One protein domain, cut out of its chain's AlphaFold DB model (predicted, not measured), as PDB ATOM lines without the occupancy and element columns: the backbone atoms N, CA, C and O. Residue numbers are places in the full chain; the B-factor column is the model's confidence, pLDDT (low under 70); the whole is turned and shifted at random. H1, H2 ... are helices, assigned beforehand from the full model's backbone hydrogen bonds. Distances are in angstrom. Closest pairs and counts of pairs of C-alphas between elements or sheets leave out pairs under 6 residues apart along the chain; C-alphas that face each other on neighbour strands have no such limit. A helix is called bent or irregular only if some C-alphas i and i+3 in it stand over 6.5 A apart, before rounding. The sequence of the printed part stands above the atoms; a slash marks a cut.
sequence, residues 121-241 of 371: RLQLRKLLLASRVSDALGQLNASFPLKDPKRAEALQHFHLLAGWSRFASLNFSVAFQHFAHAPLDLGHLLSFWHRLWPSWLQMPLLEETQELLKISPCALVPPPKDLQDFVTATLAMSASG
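Overview. This is residues 121 to 241 of the 371 residues of an uncharacterized protein of Cyclospora cayetanensis (UniProt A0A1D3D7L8). Three helices, H1, H2 and H3, lie side by side as a triangle with the chain running back and forth, and short H4 packs on H3 outside that triangle. The second half is looser: H5, H6 and H7 touch no helix, H7 begins near Phe 192 of H5 and runs off about perpendicular to it, and residues 145 to 150 stick out at the turn between H2 and H3. The 121 printed residues hold seven named helices, H1 to H7 in chain order, and no named strand; the class is all helix. The whole is compact, with a radius of gyration of the C-alphas of 15.1 A and spans of 47 by 36 by 26 A.

Along the chain. H1 is residues 121 to 129, beginning at C-alpha 121 at (-43.956, -37.997, -11.252), and H2 is residues 133 to 143. H3, residues 149 to 168, is the longest helix at 29.9 A, from C-alpha 149 at (-50.770, -50.704, -19.585); it is neither bent nor irregular, but only just: C-alphas 149 and 152 are 6.1 A apart. H4 is residues 172 to 179. H5, residues 186 to 196, is irregular: C-alphas 192 and 195 are 8.2 A apart. H6 is residues 207 to 215. H7, residues 227 to 240, spans 19.8 A and ends at C-alpha 240 at (-31.157, -12.233, -16.071).

Arrangement. H3 is the hub, touching three helices, and the helix packing is mostly aligned, with touching helices at shallow tilts. H1 and H2 form a helical hairpin at 17 degrees, with closest C-alphas Leu 124 and Ala 136, 5.5 A apart. H3 touches H1 with residues 158 to 165 alone, running the same way; the closest C-alphas, Leu 128 and Ser 165, are 6.2 A apart. H2 and H3 form a second hairpin, with closest C-alphas Val 133 and Ala 162 at 6.5 A. H3 and H4 form a third, with closest C-alphas Gly 163 and Ala 175 at 4.1 A. H5 and H7 are close but not clearly touching, about perpendicular at 81 degrees, with closest C-alphas Phe 192 and Leu 227 at 4.8 A. H6 is close to but not clearly touching H5, with closest C-alphas His 188 and Thr 209 at 7.6 A. Every O i to N i+4 pair is within hydrogen-bond range in H1, H2, H4, H6 and H7; H3 has 15 of 16, and H5 2 of 7 beside 7 of 8 O i to N i+3 pairs.

Size, cuts and confidence. The C-alphas farthest apart, those of Pro 145 and Ser 199, are 47.7 A apart. The printed part has no cut. The link from H6 to H7 is long, with 11 residues. Residues 202 to 220 and 238 to 241 are under 70 in pLDDT.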
ATOM      1  N   ARG A 121     -43.388 -39.263 -10.757       81.50
ATOM      2  CA  ARG A 121     -43.956 -37.997 -11.252       81.50
ATOM      3  C   ARG A 121     -43.145 -36.772 -10.809       81.50
ATOM      4  O   ARG A 121     -42.969 -35.836 -11.589       81.50
ATOM      5  N   LEU A 122     -42.611 -36.761  -9.583       81.44
ATOM      6  CA  LEU A 122     -41.787 -35.648  -9.096       81.44
ATOM      7  C   LEU A 122     -40.395 -35.637  -9.729       81.44
ATOM      8  O   LEU A 122     -39.877 -34.563 -10.040       81.44
ATOM      9  N   GLN A 123     -39.784 -36.806  -9.918       84.56
ATOM     10  CA  GLN A 123     -38.488 -36.915 -10.589       84.56
ATOM     11  C   GLN A 123     -38.586 -36.455 -12.050       84.56
ATOM     12  O   GLN A 123     -37.788 -35.622 -12.484       84.56
ATOM     13  N   LEU A 124     -39.638 -36.878 -12.758       86.25
ATOM     14  CA  LEU A 124     -39.913 -36.465 -14.131       86.25
ATOM     15  C   LEU A 124     -40.043 -34.940 -14.250       86.25
ATOM     16  O   LEU A 124     -39.377 -34.311 -15.073       86.25
ATOM     17  N   ARG A 125     -40.835 -34.317 -13.368       83.44
ATOM     18  CA  ARG A 125     -41.001 -32.855 -13.323       83.44
ATOM     19  C   ARG A 125     -39.678 -32.132 -13.086       83.44
ATOM     20  O   ARG A 125     -39.398 -31.145 -13.761       83.44
ATOM     21  N   LYS A 126     -38.845 -32.617 -12.159       85.25
ATOM     22  CA  LYS A 126     -37.527 -32.022 -11.881       85.25
ATOM     23  C   LYS A 126     -36.616 -32.051 -13.109       85.25
ATOM     24  O   LYS A 126     -35.948 -31.058 -13.385       85.25
ATOM     25  N   LEU A 127     -36.607 -33.154 -13.856       88.19
ATOM     26  CA  LEU A 127     -35.813 -33.270 -15.081       88.19
ATOM     27  C   LEU A 127     -36.324 -32.338 -16.187       88.19
ATOM     28  O   LEU A 127     -35.523 -31.678 -16.848       88.19
ATOM     29  N   LEU A 128     -37.644 -32.225 -16.348       88.81
ATOM     30  CA  LEU A 128     -38.252 -31.344 -17.348       88.81
ATOM     31  C   LEU A 128     -38.087 -29.854 -17.017       88.81
ATOM     32  O   LEU A 128     -37.869 -29.059 -17.931       88.81
ATOM     33  N   LEU A 129     -38.105 -29.472 -15.736       85.94
ATOM     34  CA  LEU A 129     -37.750 -28.115 -15.293       85.94
ATOM     35  C   LEU A 129     -36.285 -27.783 -15.603       85.94
ATOM     36  O   LEU A 129     -35.967 -26.657 -15.971       85.94
ATOM     37  N   ALA A 130     -35.393 -28.770 -15.512       85.81
ATOM     38  CA  ALA A 130     -33.995 -28.633 -15.912       85.81
ATOM     39  C   ALA A 130     -33.785 -28.720 -17.440       85.81
ATOM     40  O   ALA A 130     -32.642 -28.768 -17.890       85.81
ATOM     41  N   SER A 131     -34.856 -28.773 -18.245       83.31
ATOM     42  CA  SER A 131     -34.818 -28.965 -19.707       83.31
ATOM     43  C   SER A 131     -34.136 -30.265 -20.178       83.31
ATOM     44  O   SER A 131     -33.795 -30.405 -21.357       83.31
ATOM     45  N   ARG A 132     -33.975 -31.259 -19.292       88.31
ATOM     46  CA  ARG A 132     -33.344 -32.565 -19.564       88.31
ATOM     47  C   ARG A 132     -34.373 -33.594 -20.046       88.31
ATOM     48  O   ARG A 132     -34.629 -34.605 -19.395       88.31
ATOM     49  N   VAL A 133     -34.982 -33.323 -21.201       90.00
ATOM     50  CA  VAL A 133     -36.077 -34.144 -21.760       90.00
ATOM     51  C   VAL A 133     -35.625 -35.566 -22.134       90.00
ATOM     52  O   VAL A 133     -36.391 -36.510 -21.966       90.00
ATOM     53  N   SER A 134     -34.379 -35.744 -22.588       89.44
ATOM     54  CA  SER A 134     -33.812 -37.066 -22.908       89.44
ATOM     55  C   SER A 134     -33.705 -37.962 -21.678       89.44
ATOM     56  O   SER A 134     -34.082 -39.129 -21.724       89.44
ATOM     57  N   ASP A 135     -33.234 -37.401 -20.566       90.69
ATOM     58  CA  ASP A 135     -33.036 -38.146 -19.324       90.69
ATOM     59  C   ASP A 135     -34.376 -38.470 -18.668       90.69
ATOM     60  O   ASP A 135     -34.549 -39.554 -18.122       90.69
ATOM     61  N   ALA A 136     -35.351 -37.565 -18.794       90.06
ATOM     62  CA  ALA A 136     -36.732 -37.810 -18.393       90.06
ATOM     63  C   ALA A 136     -37.354 -38.985 -19.174       90.06
ATOM     64  O   ALA A 136     -38.010 -39.839 -18.580       90.06
ATOM     65  N   LEU A 137     -37.096 -39.079 -20.484       90.81
ATOM     66  CA  LEU A 137     -37.531 -40.219 -21.295       90.81
ATOM     67  C   LEU A 137     -36.789 -41.512 -20.919       90.81
ATOM     68  O   LEU A 137     -37.401 -42.577 -20.853       90.81
ATOM     69  N   GLY A 138     -35.484 -41.426 -20.649       89.94
ATOM     70  CA  GLY A 138     -34.689 -42.549 -20.148       89.94
ATOM     71  C   GLY A 138     -35.239 -43.088 -18.828       89.94
ATOM     72  O   GLY A 138     -35.410 -44.295 -18.678       89.94
ATOM     73  N   GLN A 139     -35.612 -42.190 -17.915       89.25
ATOM     74  CA  GLN A 139     -36.247 -42.548 -16.656       89.25
ATOM     75  C   GLN A 139     -37.607 -43.227 -16.869       89.25
ATOM     76  O   GLN A 139     -37.875 -44.245 -16.244       89.25
ATOM     77  N   LEU A 140     -38.446 -42.719 -17.776       88.88
ATOM     78  CA  LEU A 140     -39.734 -43.344 -18.096       88.88
ATOM     79  C   LEU A 140     -39.563 -44.770 -18.629       88.88
ATOM     80  O   LEU A 140     -40.276 -45.675 -18.203       88.88
ATOM     81  N   ASN A 141     -38.602 -44.981 -19.529       88.31
ATOM     82  CA  ASN A 141     -38.315 -46.308 -20.073       88.31
ATOM     83  C   ASN A 141     -37.708 -47.264 -19.034       88.31
ATOM     84  O   ASN A 141     -37.872 -48.473 -19.171       88.31
ATOM     85  N   ALA A 142     -37.023 -46.741 -18.012       87.12
ATOM     86  CA  ALA A 142     -36.501 -47.535 -16.902       87.12
ATOM     87  C   ALA A 142     -37.584 -47.882 -15.865       87.12
ATOM     88  O   ALA A 142     -37.548 -48.962 -15.287       87.12
ATOM     89  N   SER A 143     -38.539 -46.977 -15.629       84.25
ATOM     90  CA  SER A 143     -39.619 -47.171 -14.655       84.25
ATOM     91  C   SER A 143     -40.770 -48.027 -15.183       84.25
ATOM     92  O   SER A 143     -41.388 -48.732 -14.395       84.25
ATOM     93  N   PHE A 144     -41.056 -47.987 -16.491       85.31
ATOM     94  CA  PHE A 144     -42.168 -48.725 -17.093       85.31
ATOM     95  C   PHE A 144     -41.695 -49.627 -18.246       85.31
ATOM     96  O   PHE A 144     -41.342 -49.112 -19.317       85.31
ATOM     97  N   PRO A 145     -41.713 -50.965 -18.087       83.38
ATOM     98  CA  PRO A 145     -41.451 -51.895 -19.181       83.38
ATOM     99  C   PRO A 145     -42.477 -51.767 -20.319       83.38
ATOM    100  O   PRO A 145     -43.614 -51.338 -20.136       83.38
ATOM    101  N   LEU A 146     -42.091 -52.185 -21.533       81.94
ATOM    102  CA  LEU A 146     -42.897 -51.994 -22.752       81.94
ATOM    103  C   LEU A 146     -44.305 -52.611 -22.699       81.94
ATOM    104  O   LEU A 146     -45.165 -52.184 -23.467       81.94
ATOM    105  N   LYS A 147     -44.527 -53.617 -21.848       79.00
ATOM    106  CA  LYS A 147     -45.790 -54.363 -21.759       79.00
ATOM    107  C   LYS A 147     -46.781 -53.787 -20.743       79.00
ATOM    108  O   LYS A 147     -47.899 -54.288 -20.672       79.00
ATOM    109  N   ASP A 148     -46.403 -52.758 -19.987       83.06
ATOM    110  CA  ASP A 148     -47.281 -52.215 -18.955       83.06
ATOM    111  C   ASP A 148     -48.394 -51.340 -19.541       83.06
ATOM    112  O   ASP A 148     -48.110 -50.406 -20.297       83.06
ATOM    113  N   PRO A 149     -49.661 -51.545 -19.133       81.00
ATOM    114  CA  PRO A 149     -50.770 -50.704 -19.585       81.00
ATOM    115  C   PRO A 149     -50.627 -49.258 -19.088       81.00
ATOM    116  O   PRO A 149     -50.949 -48.317 -19.811       81.00
ATOM    117  N   LYS A 150     -50.045 -49.064 -17.894       83.62
ATOM    118  CA  LYS A 150     -49.774 -47.740 -17.305       83.62
ATOM    119  C   LYS A 150     -48.710 -46.946 -18.070       83.62
ATOM    120  O   LYS A 150     -48.650 -45.724 -17.952       83.62
ATOM    121  N   ARG A 151     -47.888 -47.610 -18.894       87.12
ATOM    122  CA  ARG A 151     -46.842 -46.949 -19.682       87.12
ATOM    123  C   ARG A 151     -47.425 -45.975 -20.695       87.12
ATOM    124  O   ARG A 151     -46.841 -44.919 -20.907       87.12
ATOM    125  N   ALA A 152     -48.549 -46.320 -21.323       85.94
ATOM    126  CA  ALA A 152     -49.182 -45.465 -22.324       85.94
ATOM    127  C   ALA A 152     -49.650 -44.138 -21.708       85.94
ATOM    128  O   ALA A 152     -49.346 -43.072 -22.239       85.94
ATOM    129  N   GLU A 153     -50.304 -44.204 -20.547       86.62
ATOM    130  CA  GLU A 153     -50.744 -43.028 -19.790       86.62
ATOM    131  C   GLU A 153     -49.547 -42.199 -19.295       86.62
ATOM    132  O   GLU A 153     -49.491 -40.985 -19.500       86.62
ATOM    133  N   ALA A 154     -48.525 -42.850 -18.728       84.88
ATOM    134  CA  ALA A 154     -47.304 -42.175 -18.287       84.88
ATOM    135  C   ALA A 154     -46.565 -41.485 -19.449       84.88
ATOM    136  O   ALA A 154     -46.018 -40.394 -19.274       84.88
ATOM    137  N   LEU A 155     -46.564 -42.091 -20.642       90.75
ATOM    138  CA  LEU A 155     -45.953 -41.536 -21.851       90.75
ATOM    139  C   LEU A 155     -46.728 -40.321 -22.375       90.75
ATOM    140  O   LEU A 155     -46.115 -39.322 -22.747       90.75
ATOM    141  N   GLN A 156     -48.060 -40.376 -22.360       88.94
ATOM    142  CA  GLN A 156     -48.908 -39.228 -22.689       88.94
ATOM    143  C   GLN A 156     -48.664 -38.069 -21.720       88.94
ATOM    144  O   GLN A 156     -48.430 -36.938 -22.150       88.94
ATOM    145  N   HIS A 157     -48.627 -38.354 -20.415       85.56
ATOM    146  CA  HIS A 157     -48.322 -37.357 -19.393       85.56
ATOM    147  C   HIS A 157     -46.915 -36.769 -19.573       85.56
ATOM    148  O   HIS A 157     -46.722 -35.557 -19.480       85.56
ATOM    149  N   PHE A 158     -45.925 -37.605 -19.902       90.94
ATOM    150  CA  PHE A 158     -44.583 -37.150 -20.252       90.94
ATOM    151  C   PHE A 158     -44.593 -36.203 -21.453       90.94
ATOM    152  O   PHE A 158     -43.998 -35.130 -21.372       90.94
ATOM    153  N   HIS A 159     -45.267 -36.564 -22.548       91.56
ATOM    154  CA  HIS A 159     -45.348 -35.725 -23.741       91.56
ATOM    155  C   HIS A 159     -46.043 -34.391 -23.468       91.56
ATOM    156  O   HIS A 159     -45.556 -33.359 -23.927       91.56
ATOM    157  N   LEU A 160     -47.098 -34.377 -22.652       89.88
ATOM    158  CA  LEU A 160     -47.757 -33.143 -22.232       89.88
ATOM    159  C   LEU A 160     -46.772 -32.214 -21.508       89.88
ATOM    160  O   LEU A 160     -46.573 -31.065 -21.904       89.88
ATOM    161  N   LEU A 161     -46.103 -32.726 -20.472       88.62
ATOM    162  CA  LEU A 161     -45.160 -31.950 -19.667       88.62
ATOM    163  C   LEU A 161     -43.909 -31.530 -20.463       88.62
ATOM    164  O   LEU A 161     -43.408 -30.418 -20.292       88.62
ATOM    165  N   ALA A 162     -43.402 -32.397 -21.342       90.56
ATOM    166  CA  ALA A 162     -42.274 -32.098 -22.218       90.56
ATOM    167  C   ALA A 162     -42.636 -31.023 -23.250       90.56
ATOM    168  O   ALA A 162     -41.836 -30.119 -23.491       90.56
ATOM    169  N   GLY A 163     -43.848 -31.080 -23.811       91.44
ATOM    170  CA  GLY A 163     -44.382 -30.052 -24.698       91.44
ATOM    171  C   GLY A 163     -44.418 -28.688 -24.014       91.44
ATOM    172  O   GLY A 163     -43.853 -27.729 -24.538       91.44
ATOM    173  N   TRP A 164     -44.957 -28.613 -22.793       88.56
ATOM    174  CA  TRP A 164     -44.983 -27.369 -22.014       88.56
ATOM    175  C   TRP A 164     -43.590 -26.862 -21.620       88.56
ATOM    176  O   TRP A 164     -43.327 -25.668 -21.731       88.56
ATOM    177  N   SER A 165     -42.658 -27.751 -21.263       89.38
ATOM    178  CA  SER A 165     -41.253 -27.388 -21.008       89.38
ATOM    179  C   SER A 165     -40.575 -26.780 -22.250       89.38
ATOM    180  O   SER A 165     -39.895 -25.750 -22.169       89.38
ATOM    181  N   ARG A 166     -40.800 -27.361 -23.437       90.50
ATOM    182  CA  ARG A 166     -40.285 -26.824 -24.710       90.50
ATOM    183  C   ARG A 166     -40.963 -25.517 -25.105       90.50
ATOM    184  O   ARG A 166     -40.274 -24.611 -25.572       90.50
ATOM    185  N   PHE A 167     -42.263 -25.396 -24.854       90.06
ATOM    186  CA  PHE A 167     -43.022 -24.163 -25.044       90.06
ATOM    187  C   PHE A 167     -42.474 -23.037 -24.156       90.06
ATOM    188  O   PHE A 167     -42.220 -21.937 -24.640       90.06
ATOM    189  N   ALA A 168     -42.182 -23.339 -22.886       87.31
ATOM    190  CA  ALA A 168     -41.539 -22.416 -21.952       87.31
ATOM    191  C   ALA A 168     -40.120 -22.010 -22.371       87.31
ATOM    192  O   ALA A 168     -39.666 -20.919 -22.046       87.31
ATOM    193  N   SER A 169     -39.439 -22.852 -23.147       86.88
ATOM    194  CA  SER A 169     -38.133 -22.551 -23.743       86.88
ATOM    195  C   SER A 169     -38.228 -21.816 -25.091       86.88
ATOM    196  O   SER A 169     -37.219 -21.700 -25.785       86.88
ATOM    197  N   LEU A 170     -39.423 -21.366 -25.499       88.50
ATOM    198  CA  LEU A 170     -39.713 -20.748 -26.804       88.50
ATOM    199  C   LEU A 170     -39.444 -21.657 -28.019       88.50
ATOM    200  O   LEU A 170     -39.394 -21.193 -29.158       88.50
ATOM    201  N   ASN A 171     -39.301 -22.968 -27.808       90.94
ATOM    202  CA  ASN A 171     -39.138 -23.944 -28.881       90.94
ATOM    203  C   ASN A 171     -40.503 -24.517 -29.277       90.94
ATOM    204  O   ASN A 171     -40.851 -25.657 -28.955       90.94
ATOM    205  N   PHE A 172     -41.293 -23.687 -29.959       90.62
ATOM    206  CA  PHE A 172     -42.670 -24.016 -30.318       90.62
ATOM    207  C   PHE A 172     -42.768 -25.228 -31.251       90.62
ATOM    208  O   PHE A 172     -43.644 -26.065 -31.062       90.62
ATOM    209  N   SER A 173     -41.856 -25.379 -32.216       92.25
ATOM    210  CA  SER A 173     -41.910 -26.480 -33.189       92.25
ATOM    211  C   SER A 173     -41.829 -27.852 -32.517       92.25
ATOM    212  O   SER A 173     -42.665 -28.716 -32.777       92.25
ATOM    213  N   VAL A 174     -40.872 -28.039 -31.608       90.88
ATOM    214  CA  VAL A 174     -40.716 -29.294 -30.859       90.88
ATOM    215  C   VAL A 174     -41.818 -29.447 -29.808       90.88
ATOM    216  O   VAL A 174     -42.278 -30.560 -29.559       90.88
ATOM    217  N   ALA A 175     -42.297 -28.345 -29.221       91.94
ATOM    218  CA  ALA A 175     -43.436 -28.387 -28.306       91.94
ATOM    219  C   ALA A 175     -44.682 -28.982 -28.983       91.94
ATOM    220  O   ALA A 175     -45.285 -29.908 -28.445       91.94
ATOM    221  N   PHE A 176     -45.008 -28.530 -30.197       92.06
ATOM    222  CA  PHE A 176     -46.144 -29.048 -30.964       92.06
ATOM    223  C   PHE A 176     -45.990 -30.516 -31.369       92.06
ATOM    224  O   PHE A 176     -46.979 -31.245 -31.373       92.06
ATOM    225  N   GLN A 177     -44.767 -30.980 -31.643       94.00
ATOM    226  CA  GLN A 177     -44.517 -32.406 -31.882       94.00
ATOM    227  C   GLN A 177     -44.866 -33.251 -30.654       94.00
ATOM    228  O   GLN A 177     -45.473 -34.308 -30.785       94.00
ATOM    229  N   HIS A 178     -44.526 -32.782 -29.453       91.25
ATOM    230  CA  HIS A 178     -44.911 -33.473 -28.225       91.25
ATOM    231  C   HIS A 178     -46.417 -33.394 -27.958       91.25
ATOM    232  O   HIS A 178     -47.015 -34.394 -27.573       91.25
ATOM    233  N   PHE A 179     -47.049 -32.252 -28.228       91.44
ATOM    234  CA  PHE A 179     -48.495 -32.102 -28.076       91.44
ATOM    235  C   PHE A 179     -49.308 -33.001 -29.012       91.44
ATOM    236  O   PHE A 179     -50.394 -33.420 -28.636       91.44
ATOM    237  N   ALA A 180     -48.779 -33.375 -30.180       90.31
ATOM    238  CA  ALA A 180     -49.440 -34.322 -31.081       90.31
ATOM    239  C   ALA A 180     -49.623 -35.729 -30.474       90.31
ATOM    240  O   ALA A 180     -50.471 -36.493 -30.931       90.31
ATOM    241  N   HIS A 181     -48.831 -36.077 -29.456       87.75
ATOM    242  CA  HIS A 181     -48.845 -37.386 -28.800       87.75
ATOM    243  C   HIS A 181     -49.474 -37.365 -27.401       87.75
ATOM    244  O   HIS A 181     -49.445 -38.380 -26.704       87.75
ATOM    245  N   ALA A 182     -50.026 -36.228 -26.975       86.75
ATOM    246  CA  ALA A 182     -50.584 -36.039 -25.643       86.75
ATOM    247  C   ALA A 182     -52.023 -35.501 -25.701       86.75
ATOM    248  O   ALA A 182     -52.371 -34.788 -26.644       86.75
ATOM    249  N   PRO A 183     -52.851 -35.780 -24.680       81.50
ATOM    250  CA  PRO A 183     -54.110 -35.076 -24.487       81.50
ATOM    251  C   PRO A 183     -53.800 -33.631 -24.077       81.50
ATOM    252  O   PRO A 183     -53.527 -33.330 -22.916       81.50
ATOM    253  N   LEU A 184     -53.741 -32.738 -25.064       84.00
ATOM    254  CA  LEU A 184     -53.539 -31.313 -24.848       84.00
ATOM    255  C   LEU A 184     -54.893 -30.614 -24.713       84.00
ATOM    256  O   LEU A 184     -55.765 -30.777 -25.563       84.00
ATOM    257  N   ASP A 185     -55.026 -29.747 -23.714       82.12
ATOM    258  CA  ASP A 185     -56.113 -28.777 -23.672       82.12
ATOM    259  C   ASP A 185     -55.831 -27.625 -24.641       82.12
ATOM    260  O   ASP A 185     -55.019 -26.726 -24.379       82.12
ATOM    261  N   LEU A 186     -56.507 -27.671 -25.790       83.31
ATOM    262  CA  LEU A 186     -56.425 -26.621 -26.796       83.31
ATOM    263  C   LEU A 186     -56.894 -25.277 -26.234       83.31
ATOM    264  O   LEU A 186     -56.350 -24.263 -26.645       83.31
ATOM    265  N   GLY A 187     -57.841 -25.241 -25.291       81.69
ATOM    266  CA  GLY A 187     -58.302 -23.992 -24.684       81.69
ATOM    267  C   GLY A 187     -57.173 -23.276 -23.946       81.69
ATOM    268  O   GLY A 187     -56.934 -22.087 -24.171       81.69
ATOM    269  N   HIS A 188     -56.408 -24.017 -23.138       82.31
ATOM    270  CA  HIS A 188     -55.242 -23.467 -22.441       82.31
ATOM    271  C   HIS A 188     -54.142 -23.032 -23.407       82.31
ATOM    272  O   HIS A 188     -53.621 -21.925 -23.290       82.31
ATOM    273  N   LEU A 189     -53.809 -23.854 -24.404       86.12
ATOM    274  CA  LEU A 189     -52.819 -23.480 -25.415       86.12
ATOM    275  C   LEU A 189     -53.254 -22.233 -26.190       86.12
ATOM    276  O   LEU A 189     -52.469 -21.318 -26.413       86.12
ATOM    277  N   LEU A 190     -54.509 -22.176 -26.606       84.44
ATOM    278  CA  LEU A 190     -54.995 -21.095 -27.436       84.44
ATOM    279  C   LEU A 190     -55.187 -19.784 -26.670       84.44
ATOM    280  O   LEU A 190     -55.137 -18.719 -27.286       84.44
ATOM    281  N   SER A 191     -55.313 -19.839 -25.341       82.94
ATOM    282  CA  SER A 191     -55.337 -18.651 -24.482       82.94
ATOM    283  C   SER A 191     -54.117 -17.739 -24.682       82.94
ATOM    284  O   SER A 191     -54.225 -16.524 -24.518       82.94
ATOM    285  N   PHE A 192     -52.980 -18.290 -25.134       84.12
ATOM    286  CA  PHE A 192     -51.792 -17.505 -25.469       84.12
ATOM    287  C   PHE A 192     -52.002 -16.582 -26.676       84.12
ATOM    288  O   PHE A 192     -51.354 -15.547 -26.794       84.12
ATOM    289  N   TRP A 193     -52.948 -16.897 -27.557       86.81
ATOM    290  CA  TRP A 193     -53.269 -16.097 -28.736       86.81
ATOM    291  C   TRP A 193     -54.539 -15.263 -28.571       86.81
ATOM    292  O   TRP A 193     -55.080 -14.810 -29.576       86.81
ATOM    293  N   HIS A 194     -55.003 -15.002 -27.342       80.25
ATOM    294  CA  HIS A 194     -56.275 -14.313 -27.072       80.25
ATOM    295  C   HIS A 194     -56.456 -12.994 -27.851       80.25
ATOM    296  O   HIS A 194     -57.571 -12.619 -28.205       80.25
ATOM    297  N   ARG A 195     -55.384 -12.266 -28.182       79.75
ATOM    298  CA  ARG A 195     -55.479 -11.032 -28.981       79.75
ATOM    299  C   ARG A 195     -55.921 -11.246 -30.435       79.75
ATOM    300  O   ARG A 195     -56.447 -10.324 -31.050       79.75
ATOM    301  N   LEU A 196     -55.703 -12.437 -30.984       78.19
ATOM    302  CA  LEU A 196     -56.139 -12.820 -32.331       78.19
ATOM    303  C   LEU A 196     -57.577 -13.354 -32.346       78.19
ATOM    304  O   LEU A 196     -58.090 -13.699 -33.409       78.19
ATOM    305  N   TRP A 197     -58.213 -13.460 -31.179       79.56
ATOM    306  CA  TRP A 197     -59.496 -14.124 -31.041       79.56
ATOM    307  C   TRP A 197     -60.647 -13.150 -31.274       79.56
ATOM    308  O   TRP A 197     -60.618 -12.017 -30.783       79.56
ATOM    309  N   PRO A 198     -61.697 -13.576 -31.993       81.00
ATOM    310  CA  PRO A 198     -62.951 -12.847 -32.005       81.00
ATOM    311  C   PRO A 198     -63.539 -12.779 -30.590       81.00
ATOM    312  O   PRO A 198     -63.513 -13.763 -29.855       81.00
ATOM    313  N   SER A 199     -64.144 -11.648 -30.224       74.12
ATOM    314  CA  SER A 199     -64.696 -11.403 -28.880       74.12
ATOM    315  C   SER A 199     -65.823 -12.356 -28.450       74.12
ATOM    316  O   SER A 199     -66.193 -12.369 -27.280       74.12
ATOM    317  N   TRP A 200     -66.374 -13.142 -29.376       78.38
ATOM    318  CA  TRP A 200     -67.424 -14.129 -29.118       78.38
ATOM    319  C   TRP A 200     -66.890 -15.532 -28.791       78.38
ATOM    320  O   TRP A 200     -67.665 -16.385 -28.364       78.38
ATOM    321  N   LEU A 201     -65.596 -15.798 -28.994       76.06
ATOM    322  CA  LEU A 201     -65.002 -17.108 -28.748       76.06
ATOM    323  C   LEU A 201     -64.387 -17.133 -27.343       76.06
ATOM    324  O   LEU A 201     -63.242 -16.738 -27.148       76.06
ATOM    325  N   GLN A 202     -65.148 -17.599 -26.356       69.06
ATOM    326  CA  GLN A 202     -64.640 -17.850 -25.008       69.06
ATOM    327  C   GLN A 202     -64.452 -19.359 -24.831       69.06
ATOM    328  O   GLN A 202     -65.431 -20.100 -24.790       69.06
ATOM    329  N   MET A 203     -63.200 -19.828 -24.766       65.69
ATOM    330  CA  MET A 203     -62.926 -21.245 -24.520       65.69
ATOM    331  C   MET A 203     -62.803 -21.524 -23.017       65.69
ATOM    332  O   MET A 203     -61.937 -20.935 -22.365       65.69
ATOM    333  N   PRO A 204     -63.637 -22.415 -22.454       65.06
ATOM    334  CA  PRO A 204     -63.445 -22.896 -21.096       65.06
ATOM    335  C   PRO A 204     -62.195 -23.785 -21.026       65.06
ATOM    336  O   PRO A 204     -61.943 -24.590 -21.920       65.06
ATOM    337  N   LEU A 205     -61.417 -23.625 -19.953       64.31
ATOM    338  CA  LEU A 205     -60.293 -24.503 -19.612       64.31
ATOM    339  C   LEU A 205     -60.838 -25.865 -19.174       64.31
ATOM    340  O   LEU A 205     -61.730 -25.897 -18.320       64.31
ATOM    341  N   LEU A 206     -60.289 -26.963 -19.697       65.06
ATOM    342  CA  LEU A 206     -60.657 -28.306 -19.239       65.06
ATOM    343  C   LEU A 206     -60.308 -28.482 -17.752       65.06
ATOM    344  O   LEU A 206     -59.297 -27.964 -17.267       65.06
ATOM    345  N   GLU A 207     -61.136 -29.242 -17.030       63.25
ATOM    346  CA  GLU A 207     -60.934 -29.527 -15.602       63.25
ATOM    347  C   GLU A 207     -59.584 -30.211 -15.341       63.25
ATOM    348  O   GLU A 207     -58.886 -29.838 -14.401       63.25
ATOM    349  N   GLU A 208     -59.144 -31.096 -16.239       60.81
ATOM    350  CA  GLU A 208     -57.836 -31.767 -16.181       60.81
ATOM    351  C   GLU A 208     -56.669 -30.767 -16.142       60.81
ATOM    352  O   GLU A 208     -55.730 -30.906 -15.358       60.81
ATOM    353  N   THR A 209     -56.733 -29.698 -16.938       60.91
ATOM    354  CA  THR A 209     -55.704 -28.650 -16.959       60.91
ATOM    355  C   THR A 209     -55.762 -27.792 -15.706       60.91
ATOM    356  O   THR A 209     -54.722 -27.382 -15.188       60.91
ATOM    357  N   GLN A 210     -56.965 -27.538 -15.181       63.28
ATOM    358  CA  GLN A 210     -57.128 -26.843 -13.907       63.28
ATOM    359  C   GLN A 210     -56.544 -27.660 -12.752       63.28
ATOM    360  O   GLN A 210     -55.898 -27.093 -11.871       63.28
ATOM    361  N   GLU A 211     -56.717 -28.979 -12.751       64.06
ATOM    362  CA  GLU A 211     -56.090 -29.871 -11.777       64.06
ATOM    363  C   GLU A 211     -54.571 -29.923 -11.945       64.06
ATOM    364  O   GLU A 211     -53.836 -29.793 -10.965       64.06
ATOM    365  N   LEU A 212     -54.070 -29.997 -13.180       61.78
ATOM    366  CA  LEU A 212     -52.633 -29.946 -13.444       61.78
ATOM    367  C   LEU A 212     -52.001 -28.625 -13.004       61.78
ATOM    368  O   LEU A 212     -50.890 -28.661 -12.483       61.78
ATOM    369  N   LEU A 213     -52.684 -27.489 -13.156       62.78
ATOM    370  CA  LEU A 213     -52.233 -26.186 -12.651       62.78
ATOM    371  C   LEU A 213     -52.278 -26.099 -11.118       62.78
ATOM    372  O   LEU A 213     -51.450 -25.411 -10.525       62.78
ATOM    373  N   LYS A 214     -53.212 -26.801 -10.464       62.81
ATOM    374  CA  LYS A 214     -53.267 -26.901  -8.995       62.81
ATOM    375  C   LYS A 214     -52.135 -27.775  -8.443       62.81
ATOM    376  O   LYS A 214     -51.575 -27.463  -7.396       62.81
ATOM    377  N   ILE A 215     -51.799 -28.865  -9.138       61.19
ATOM    378  CA  ILE A 215     -50.844 -29.892  -8.682       61.19
ATOM    379  C   ILE A 215     -49.406 -29.595  -9.141       61.19
ATOM    380  O   ILE A 215     -48.434 -30.009  -8.499       61.19
ATOM    381  N   SER A 216     -49.240 -28.917 -10.275       55.06
ATOM    382  CA  SER A 216     -47.935 -28.611 -10.858       55.06
ATOM    383  C   SER A 216     -47.567 -27.165 -10.547       55.06
ATOM    384  O   SER A 216     -48.358 -26.269 -10.829       55.06
ATOM    385  N   PRO A 217     -46.365 -26.889 -10.012       54.31
ATOM    386  CA  PRO A 217     -45.935 -25.512  -9.835       54.31
ATOM    387  C   PRO A 217     -45.948 -24.802 -11.194       54.31
ATOM    388  O   PRO A 217     -45.504 -25.377 -12.193       54.31
ATOM    389  N   CYS A 218     -46.383 -23.536 -11.212       52.72
ATOM    390  CA  CYS A 218     -46.479 -22.643 -12.382       52.72
ATOM    391  C   CYS A 218     -45.184 -22.495 -13.216       52.72
ATOM    392  O   CYS A 218     -45.145 -21.737 -14.179       52.72
ATOM    393  N   ALA A 219     -44.104 -23.168 -12.817       60.56
ATOM    394  CA  ALA A 219     -42.820 -23.203 -13.491       60.56
ATOM    395  C   ALA A 219     -42.787 -24.139 -14.712       60.56
ATOM    396  O   ALA A 219     -41.941 -23.933 -15.576       60.56
ATOM    397  N   LEU A 220     -43.653 -25.162 -14.789       68.12
ATOM    398  CA  LEU A 220     -43.642 -26.099 -15.926       68.12
ATOM    399  C   LEU A 220     -44.749 -25.820 -16.947       68.12
ATOM    400  O   LEU A 220     -44.488 -25.854 -18.145       68.12
ATOM    401  N   VAL A 221     -45.965 -25.536 -16.477       77.31
ATOM    402  CA  VAL A 221     -47.084 -25.125 -17.331       77.31
ATOM    403  C   VAL A 221     -47.277 -23.623 -17.138       77.31
ATOM    404  O   VAL A 221     -47.659 -23.204 -16.042       77.31
ATOM    405  N   PRO A 222     -46.969 -22.797 -18.152       75.06
ATOM    406  CA  PRO A 222     -47.117 -21.360 -18.028       75.06
ATOM    407  C   PRO A 222     -48.596 -20.972 -17.875       75.06
ATOM    408  O   PRO A 222     -49.460 -21.582 -18.516       75.06
ATOM    409  N   PRO A 223     -48.907 -19.966 -17.035       74.88
ATOM    410  CA  PRO A 223     -50.265 -19.456 -16.900       74.88
ATOM    411  C   PRO A 223     -50.729 -18.805 -18.211       74.88
ATOM    412  O   PRO A 223     -49.887 -18.291 -18.957       74.88
ATOM    413  N   PRO A 224     -52.049 -18.776 -18.467       71.00
ATOM    414  CA  PRO A 224     -52.600 -18.187 -19.680       71.00
ATOM    415  C   PRO A 224     -52.276 -16.686 -19.701       71.00
ATOM    416  O   PRO A 224     -52.716 -15.924 -18.837       71.00
ATOM    417  N   LYS A 225     -51.429 -16.268 -20.643       77.00
ATOM    418  CA  LYS A 225     -50.972 -14.884 -20.850       77.00
ATOM    419  C   LYS A 225     -50.835 -14.637 -22.342       77.00
ATOM    420  O   LYS A 225     -50.561 -15.581 -23.073       77.00
ATOM    421  N   ASP A 226     -50.949 -13.386 -22.781       83.38
ATOM    422  CA  ASP A 226     -50.697 -13.053 -24.185       83.38
ATOM    423  C   ASP A 226     -49.294 -13.516 -24.612       83.38
ATOM    424  O   ASP A 226     -48.317 -13.365 -23.873       83.38
ATOM    425  N   LEU A 227     -49.198 -14.101 -25.806       84.94
ATOM    426  CA  LEU A 227     -47.969 -14.690 -26.323       84.94
ATOM    427  C   LEU A 227     -46.834 -13.664 -26.393       84.94
ATOM    428  O   LEU A 227     -45.687 -14.018 -26.133       84.94
ATOM    429  N   GLN A 228     -47.126 -12.401 -26.721       83.50
ATOM    430  CA  GLN A 228     -46.090 -11.370 -26.820       83.50
ATOM    431  C   GLN A 228     -45.513 -11.030 -25.445       83.50
ATOM    432  O   GLN A 228     -44.291 -10.977 -25.272       83.50
ATOM    433  N   ASP A 229     -46.377 -10.879 -24.445       84.75
ATOM    434  CA  ASP A 229     -45.969 -10.653 -23.056       84.75
ATOM    435  C   ASP A 229     -45.210 -11.866 -22.505       84.75
ATOM    436  O   ASP A 229     -44.222 -11.734 -21.781       84.75
ATOM    437  N   PHE A 230     -45.631 -13.069 -22.889       85.69
ATOM    438  CA  PHE A 230     -44.966 -14.308 -22.512       85.69
ATOM    439  C   PHE A 230     -43.549 -14.414 -23.093       85.69
ATOM    440  O   PHE A 230     -42.599 -14.695 -22.358       85.69
ATOM    441  N   VAL A 231     -43.382 -14.161 -24.393       86.56
ATOM    442  CA  VAL A 231     -42.079 -14.209 -25.073       86.56
ATOM    443  C   VAL A 231     -41.137 -13.152 -24.501       86.56
ATOM    444  O   VAL A 231     -39.994 -13.464 -24.168       86.56
ATOM    445  N   THR A 232     -41.613 -11.916 -24.333       86.31
ATOM    446  CA  THR A 232     -40.801 -10.820 -23.781       86.31
ATOM    447  C   THR A 232     -40.375 -11.093 -22.339       86.31
ATOM    448  O   THR A 232     -39.196 -10.933 -22.016       86.31
ATOM    449  N   ALA A 233     -41.279 -11.588 -21.488       85.00
ATOM    450  CA  ALA A 233     -40.951 -11.983 -20.119       85.00
ATOM    451  C   ALA A 233     -39.934 -13.134 -20.076       85.00
ATOM    452  O   ALA A 233     -38.973 -13.083 -19.308       85.00
ATOM    453  N   THR A 234     -40.100 -14.147 -20.928       83.50
ATOM    454  CA  THR A 234     -39.197 -15.306 -20.993       83.50
ATOM    455  C   THR A 234     -37.797 -14.897 -21.454       83.50
ATOM    456  O   THR A 234     -36.801 -15.304 -20.853       83.50
ATOM    457  N   LEU A 235     -37.697 -14.020 -22.459       84.44
ATOM    458  CA  LEU A 235     -36.419 -13.467 -22.908       84.44
ATOM    459  C   LEU A 235     -35.745 -12.634 -21.807       84.44
ATOM    460  O   LEU A 235     -34.555 -12.815 -21.556       84.44
ATOM    461  N   ALA A 236     -36.498 -11.802 -21.083       83.94
ATOM    462  CA  ALA A 236     -35.978 -11.034 -19.950       83.94
ATOM    463  C   ALA A 236     -35.488 -11.931 -18.791       83.94
ATOM    464  O   ALA A 236     -34.455 -11.656 -18.171       83.94
ATOM    465  N   MET A 237     -36.180 -13.041 -18.518       78.25
ATOM    466  CA  MET A 237     -35.750 -14.034 -17.527       78.25
ATOM    467  C   MET A 237     -34.484 -14.776 -17.970       78.25
ATOM    468  O   MET A 237     -33.572 -14.959 -17.168       78.25
ATOM    469  N   SER A 238     -34.373 -15.146 -19.248       68.38
ATOM    470  CA  SER A 238     -33.159 -15.781 -19.779       68.38
ATOM    471  C   SER A 238     -31.950 -14.839 -19.800       68.38
ATOM    472  O   SER A 238     -30.827 -15.278 -19.585       68.38
ATOM    473  N   ALA A 239     -32.176 -13.533 -19.975       65.81
ATOM    474  CA  ALA A 239     -31.127 -12.516 -19.929       65.81
ATOM    475  C   ALA A 239     -30.652 -12.202 -18.497       65.81
ATOM    476  O   ALA A 239     -29.521 -11.764 -18.300       65.81
ATOM    477  N   SER A 240     -31.501 -12.423 -17.490       61.75
ATOM    478  CA  SER A 240     -31.157 -12.233 -16.071       61.75
ATOM    479  C   SER A 240     -30.632 -13.512 -15.403       61.75
ATOM    480  O   SER A 240     -29.942 -13.444 -14.383       61.75
ATOM    481  N   GLY A 241     -30.903 -14.680 -15.992       58.50
ATOM    482  CA  GLY A 241     -30.396 -15.982 -15.575       58.50
ATOM    483  C   GLY A 241     -29.021 -16.305 -16.165       58.50
ATOM    484  O   GLY A 241     -28.916 -16.863 -17.247       58.50
TER     485      GLY A 241